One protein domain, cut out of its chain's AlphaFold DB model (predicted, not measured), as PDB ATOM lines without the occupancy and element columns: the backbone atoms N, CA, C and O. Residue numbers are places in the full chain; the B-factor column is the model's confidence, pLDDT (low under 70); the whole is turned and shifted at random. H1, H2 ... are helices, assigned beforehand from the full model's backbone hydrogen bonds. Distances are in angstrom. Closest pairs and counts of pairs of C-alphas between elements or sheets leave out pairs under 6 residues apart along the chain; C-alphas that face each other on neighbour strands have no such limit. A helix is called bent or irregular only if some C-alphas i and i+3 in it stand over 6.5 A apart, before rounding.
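Overview. This is residues 89 to 116 and 124 to 142 of the 408 residues of an uncharacterized protein of Solanum lycopersicum (UniProt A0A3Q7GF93). Two helices run side by side in opposite ways, their lines nearly aligned but slid past each other, and the first part of the longer one, residues 89 to 97 of H1, sticks out free beyond the other, H2. The pair makes a flat, loose shape with a cut in the chain between the helices. The printed part has 47 residues with two named helices, H1 then H2, and no named strand; its class is all helix. The radius of gyration of the C-alphas is 13.2 A, and the C-alphas span 44 by 23 by 9 A.

Arrangement. H1, residues 89 to 111, stands free over residues 89 to 97 and has a kink of 27 degrees near residue 101. H2, residues 124 to 140, runs opposite ways to H1 at a shallow tilt of 13 degrees. The two only just touch, with 3 pairs of C-alphas within 8 A, the closest being those of Ile 106 and Ile 133 at 7.3 A. H1 touches H2 with residues 102 to 106 alone, and H2 touches H1 with residues 133 to 140 alone. In H2 every O i to N i+4 pair is within hydrogen-bond range; in H1, 18 of 19 are.

Along the chain. H1 begins at C-alpha 89 at (-27.927, 34.483, 55.987) and is 31.4 A long from first to last C-alpha. It is neither bent nor irregular, but only just: C-alphas 99 and 102 are 6.1 A apart. H2 is 24.4 A long and ends at C-alpha 140 at (-29.516, 22.536, 36.991).

Size, cuts and confidence. The two C-alphas farthest apart, those of Pro 89 and Glu 124, are 44.6 A apart. Residues 117 to 123 are not printed, within the link across the cut from H1 to H2, and C-alphas 116 and 124 are 13.2 A apart. The mean pLDDT of the printed part is 75.4; residues 113 to 116 and 141 to 142 are under 70.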
ATOM      1  N   PRO A  89     -28.479  33.929  57.230       71.50
ATOM      2  CA  PRO A  89     -27.927  34.483  55.987       71.50
ATOM      3  C   PRO A  89     -27.585  33.426  54.928       71.50
ATOM      4  O   PRO A  89     -27.706  33.663  53.731       71.50
ATOM      5  N   GLU A  90     -27.213  32.218  55.350       74.81
ATOM      6  CA  GLU A  90     -26.914  31.123  54.429       74.81
ATOM      7  C   GLU A  90     -28.154  30.646  53.646       74.81
ATOM      8  O   GLU A  90     -28.064  30.289  52.469       74.81
ATOM      9  N   ALA A  91     -29.337  30.667  54.270       77.12
ATOM     10  CA  ALA A  91     -30.582  30.251  53.631       77.12
ATOM     11  C   ALA A  91     -31.076  31.279  52.598       77.12
ATOM     12  O   ALA A  91     -31.550  30.884  51.528       77.12
ATOM     13  N   SER A  92     -30.916  32.580  52.870       82.62
ATOM     14  CA  SER A  92     -31.247  33.635  51.904       82.62
ATOM     15  C   SER A  92     -30.273  33.637  50.721       82.62
ATOM     16  O   SER A  92     -30.730  33.676  49.579       82.62
ATOM     17  N   ILE A  93     -28.964  33.460  50.949       82.56
ATOM     18  CA  ILE A  93     -27.958  33.294  49.880       82.56
ATOM     19  C   ILE A  93     -28.299  32.099  48.975       82.56
ATOM     20  O   ILE A  93     -28.311  32.234  47.747       82.56
ATOM     21  N   ARG A  94     -28.640  30.938  49.556       77.19
ATOM     22  CA  ARG A  94     -29.064  29.746  48.795       77.19
ATOM     23  C   ARG A  94     -30.327  30.015  47.960       77.19
ATOM     24  O   ARG A  94     -30.383  29.585  46.809       77.19
ATOM     25  N   LEU A  95     -31.315  30.738  48.496       77.88
ATOM     26  CA  LEU A  95     -32.554  31.077  47.779       77.88
ATOM     27  C   LEU A  95     -32.319  32.089  46.645       77.88
ATOM     28  O   LEU A  95     -32.829  31.889  45.543       77.88
ATOM     29  N   ILE A  96     -31.516  33.129  46.889       80.81
ATOM     30  CA  ILE A  96     -31.127  34.123  45.878       80.81
ATOM     31  C   ILE A  96     -30.377  33.434  44.736       80.81
ATOM     32  O   ILE A  96     -30.746  33.615  43.578       80.81
ATOM     33  N   SER A  97     -29.397  32.577  45.041       76.62
ATOM     34  CA  SER A  97     -28.657  31.802  44.035       76.62
ATOM     35  C   SER A  97     -29.584  30.914  43.187       76.62
ATOM     36  O   SER A  97     -29.533  30.961  41.957       76.62
ATOM     37  N   MET A  98     -30.513  30.189  43.826       82.50
ATOM     38  CA  MET A  98     -31.469  29.293  43.154       82.50
ATOM     39  C   MET A  98     -32.391  30.009  42.145       82.50
ATOM     40  O   MET A  98     -32.849  29.380  41.194       82.50
ATOM     41  N   ILE A  99     -32.671  31.303  42.335       82.50
ATOM     42  CA  ILE A  99     -33.504  32.114  41.427       82.50
ATOM     43  C   ILE A  99     -32.635  32.875  40.414       82.50
ATOM     44  O   ILE A  99     -32.945  32.911  39.221       82.50
ATOM     45  N   PHE A 100     -31.535  33.475  40.873       82.62
ATOM     46  CA  PHE A 100     -30.718  34.380  40.070       82.62
ATOM     47  C   PHE A 100     -29.820  33.641  39.073       82.62
ATOM     48  O   PHE A 100     -29.644  34.134  37.962       82.62
ATOM     49  N   VAL A 101     -29.298  32.453  39.410       85.00
ATOM     50  CA  VAL A 101     -28.441  31.679  38.491       85.00
ATOM     51  C   VAL A 101     -29.214  31.223  37.243       85.00
ATOM     52  O   VAL A 101     -28.767  31.567  36.151       85.00
ATOM     53  N   PRO A 102     -30.396  30.569  37.327       78.69
ATOM     54  CA  PRO A 102     -31.171  30.232  36.130       78.69
ATOM     55  C   PRO A 102     -31.567  31.466  35.313       78.69
ATOM     56  O   PRO A 102     -31.401  31.466  34.095       78.69
ATOM     57  N   TYR A 103     -32.025  32.542  35.967       82.25
ATOM     58  CA  TYR A 103     -32.378  33.793  35.286       82.25
ATOM     59  C   TYR A 103     -31.183  34.398  34.529       82.25
ATOM     60  O   TYR A 103     -31.319  34.798  33.369       82.25
ATOM     61  N   LEU A 104     -30.002  34.423  35.153       85.50
ATOM     62  CA  LEU A 104     -28.772  34.909  34.539       85.50
ATOM     63  C   LEU A 104     -28.331  34.012  33.377       85.50
ATOM     64  O   LEU A 104     -27.990  34.545  32.326       85.50
ATOM     65  N   CYS A 105     -28.404  32.683  33.508       81.25
ATOM     66  CA  CYS A 105     -28.096  31.745  32.422       81.25
ATOM     67  C   CYS A 105     -29.031  31.923  31.214       81.25
ATOM     68  O   CYS A 105     -28.550  32.006  30.084       81.25
ATOM     69  N   ILE A 106     -30.347  32.042  31.434       79.94
ATOM     70  CA  ILE A 106     -31.336  32.289  30.368       79.94
ATOM     71  C   ILE A 106     -31.050  33.628  29.684       79.94
ATOM     72  O   ILE A 106     -30.991  33.705  28.456       79.94
ATOM     73  N   ARG A 107     -30.840  34.689  30.473       79.94
ATOM     74  CA  ARG A 107     -30.548  36.026  29.951       79.94
ATOM     75  C   ARG A 107     -29.244  36.043  29.156       79.94
ATOM     76  O   ARG A 107     -29.230  36.609  28.067       79.94
ATOM     77  N   LEU A 108     -28.192  35.403  29.667       79.88
ATOM     78  CA  LEU A 108     -26.880  35.338  29.029       79.88
ATOM     79  C   LEU A 108     -26.933  34.539  27.723       79.88
ATOM     80  O   LEU A 108     -26.400  35.013  26.724       79.88
ATOM     81  N   ALA A 109     -27.651  33.411  27.687       78.69
ATOM     82  CA  ALA A 109     -27.897  32.651  26.460       78.69
ATOM     83  C   ALA A 109     -28.655  33.478  25.402       78.69
ATOM     84  O   ALA A 109     -28.274  33.480  24.235       78.69
ATOM     85  N   ILE A 110     -29.678  34.245  25.805       79.69
ATOM     86  CA  ILE A 110     -30.406  35.149  24.897       79.69
ATOM     87  C   ILE A 110     -29.494  36.276  24.378       79.69
ATOM     88  O   ILE A 110     -29.553  36.608  23.196       79.69
ATOM     89  N   THR A 111     -28.633  36.858  25.221       77.88
ATOM     90  CA  THR A 111     -27.712  37.936  24.804       77.88
ATOM     91  C   THR A 111     -26.470  37.453  24.053       77.88
ATOM     92  O   THR A 111     -25.847  38.262  23.375       77.88
ATOM     93  N   ALA A 112     -26.109  36.170  24.152       74.38
ATOM     94  CA  ALA A 112     -24.954  35.568  23.478       74.38
ATOM     95  C   ALA A 112     -25.264  35.033  22.063       74.38
ATOM     96  O   ALA A 112     -24.350  34.606  21.362       74.38
ATOM     97  N   CYS A 113     -26.518  35.114  21.601       69.81
ATOM     98  CA  CYS A 113     -26.917  34.776  20.227       69.81
ATOM     99  C   CYS A 113     -27.234  35.983  19.295       69.81
ATOM    100  O   CYS A 113     -28.189  35.881  18.521       69.81
ATOM    101  N   PRO A 114     -26.502  37.123  19.300       57.75
ATOM    102  CA  PRO A 114     -26.891  38.301  18.522       57.75
ATOM    103  C   PRO A 114     -26.495  38.259  17.034       57.75
ATOM    104  O   PRO A 114     -26.964  39.107  16.288       57.75
ATOM    105  N   THR A 115     -25.647  37.319  16.586       46.81
ATOM    106  CA  THR A 115     -24.962  37.403  15.272       46.81
ATOM    107  C   THR A 115     -25.230  36.269  14.273       46.81
ATOM    108  O   THR A 115     -24.840  36.402  13.120       46.81
ATOM    109  N   HIS A 116     -25.899  35.169  14.651       48.62
ATOM    110  CA  HIS A 116     -26.116  34.009  13.753       48.62
ATOM    111  C   HIS A 116     -27.603  33.754  13.396       48.62
ATOM    112  O   HIS A 116     -27.944  32.746  12.778       48.62
ATOM    113  N   GLU A 124     -35.522  24.548  12.473       76.25
ATOM    114  CA  GLU A 124     -34.479  23.784  13.169       76.25
ATOM    115  C   GLU A 124     -33.684  24.634  14.167       76.25
ATOM    116  O   GLU A 124     -33.329  24.152  15.243       76.25
ATOM    117  N   ALA A 125     -33.418  25.903  13.839       76.00
ATOM    118  CA  ALA A 125     -32.655  26.798  14.705       76.00
ATOM    119  C   ALA A 125     -33.408  27.094  16.015       76.00
ATOM    120  O   ALA A 125     -32.807  27.099  17.093       76.00
ATOM    121  N   SER A 126     -34.735  27.262  15.950       76.69
ATOM    122  CA  SER A 126     -35.562  27.472  17.145       76.69
ATOM    123  C   SER A 126     -35.714  26.190  17.972       76.69
ATOM    124  O   SER A 126     -35.631  26.252  19.199       76.69
ATOM    125  N   ILE A 127     -35.828  25.023  17.327       79.50
ATOM    126  CA  ILE A 127     -35.834  23.714  18.002       79.50
ATOM    127  C   ILE A 127     -34.512  23.477  18.749       79.50
ATOM    128  O   ILE A 127     -34.536  23.064  19.912       79.50
ATOM    129  N   ARG A 128     -33.361  23.792  18.137       76.88
ATOM    130  CA  ARG A 128     -32.045  23.701  18.800       76.88
ATOM    131  C   ARG A 128     -31.955  24.636  20.009       76.88
ATOM    132  O   ARG A 128     -31.551  24.182  21.074       76.88
ATOM    133  N   LEU A 129     -32.390  25.895  19.887       79.56
ATOM    134  CA  LEU A 129     -32.401  26.852  21.003       79.56
ATOM    135  C   LEU A 129     -33.258  26.357  22.183       79.56
ATOM    136  O   LEU A 129     -32.806  26.377  23.328       79.56
ATOM    137  N   ILE A 130     -34.473  25.873  21.905       78.38
ATOM    138  CA  ILE A 130     -35.392  25.333  22.921       78.38
ATOM    139  C   ILE A 130     -34.790  24.088  23.592       78.38
ATOM    140  O   ILE A 130     -34.853  23.967  24.815       78.38
ATOM    141  N   SER A 131     -34.155  23.203  22.817       78.75
ATOM    142  CA  SER A 131     -33.456  22.019  23.335       78.75
ATOM    143  C   SER A 131     -32.303  22.392  24.279       78.75
ATOM    144  O   SER A 131     -32.226  21.863  25.386       78.75
ATOM    145  N   THR A 132     -31.464  23.364  23.904       81.44
ATOM    146  CA  THR A 132     -30.358  23.861  24.745       81.44
ATOM    147  C   THR A 132     -30.855  24.510  26.040       81.44
ATOM    148  O   THR A 132     -30.279  24.293  27.104       81.44
ATOM    149  N   ILE A 133     -31.952  25.272  25.992       79.94
ATOM    150  CA  ILE A 133     -32.576  25.829  27.202       79.94
ATOM    151  C   ILE A 133     -33.095  24.693  28.100       79.94
ATOM    152  O   ILE A 133     -32.856  24.705  29.309       79.94
ATOM    153  N   PHE A 134     -33.755  23.685  27.523       74.50
ATOM    154  CA  PHE A 134     -34.278  22.538  28.269       74.50
ATOM    155  C   PHE A 134     -33.165  21.696  28.915       74.50
ATOM    156  O   PHE A 134     -33.302  21.302  30.073       74.50
ATOM    157  N   THR A 135     -32.042  21.460  28.228       76.12
ATOM    158  CA  THR A 135     -30.908  20.713  28.801       76.12
ATOM    159  C   THR A 135     -30.207  21.493  29.913       76.12
ATOM    160  O   THR A 135     -29.861  20.888  30.926       76.12
ATOM    161  N   ILE A 136     -30.078  22.822  29.805       76.50
ATOM    162  CA  ILE A 136     -29.579  23.676  30.900       76.50
ATOM    163  C   ILE A 136     -30.493  23.572  32.132       76.50
ATOM    164  O   ILE A 136     -30.006  23.309  33.235       76.50
ATOM    165  N   PHE A 137     -31.813  23.702  31.960       70.00
ATOM    166  CA  PHE A 137     -32.772  23.518  33.058       70.00
ATOM    167  C   PHE A 137     -32.716  22.108  33.663       70.00
ATOM    168  O   PHE A 137     -32.805  21.970  34.881       70.00
ATOM    169  N   TRP A 138     -32.542  21.067  32.846       76.56
ATOM    170  CA  TRP A 138     -32.439  19.679  33.308       76.56
ATOM    171  C   TRP A 138     -31.153  19.413  34.106       76.56
ATOM    172  O   TRP A 138     -31.199  18.756  35.145       76.56
ATOM    173  N   VAL A 139     -30.014  19.957  33.665       72.25
ATOM    174  CA  VAL A 139     -28.717  19.833  34.357       72.25
ATOM    175  C   VAL A 139     -28.708  20.605  35.680       72.25
ATOM    176  O   VAL A 139     -28.194  20.098  36.675       72.25
ATOM    177  N   ILE A 140     -29.326  21.789  35.733       74.69
ATOM    178  CA  ILE A 140     -29.516  22.536  36.991       74.69
ATOM    179  C   ILE A 140     -30.563  21.843  37.891       74.69
ATOM    180  O   ILE A 140     -30.471  21.904  39.115       74.69
ATOM    181  N   GLY A 141     -31.538  21.150  37.299       64.88
ATOM    182  CA  GLY A 141     -32.644  20.467  37.977       64.88
ATOM    183  C   GLY A 141     -32.324  19.093  38.580       64.88
ATOM    184  O   GLY A 141     -33.258  18.373  38.941       64.88
ATOM    185  N   ILE A 142     -31.050  18.701  38.702       38.38
ATOM    186  CA  ILE A 142     -30.670  17.419  39.317       38.38
ATOM    187  C   ILE A 142     -31.107  17.406  40.799       38.38
ATOM    188  O   ILE A 142     -30.701  18.277  41.574       38.38
TER     189      ILE A 142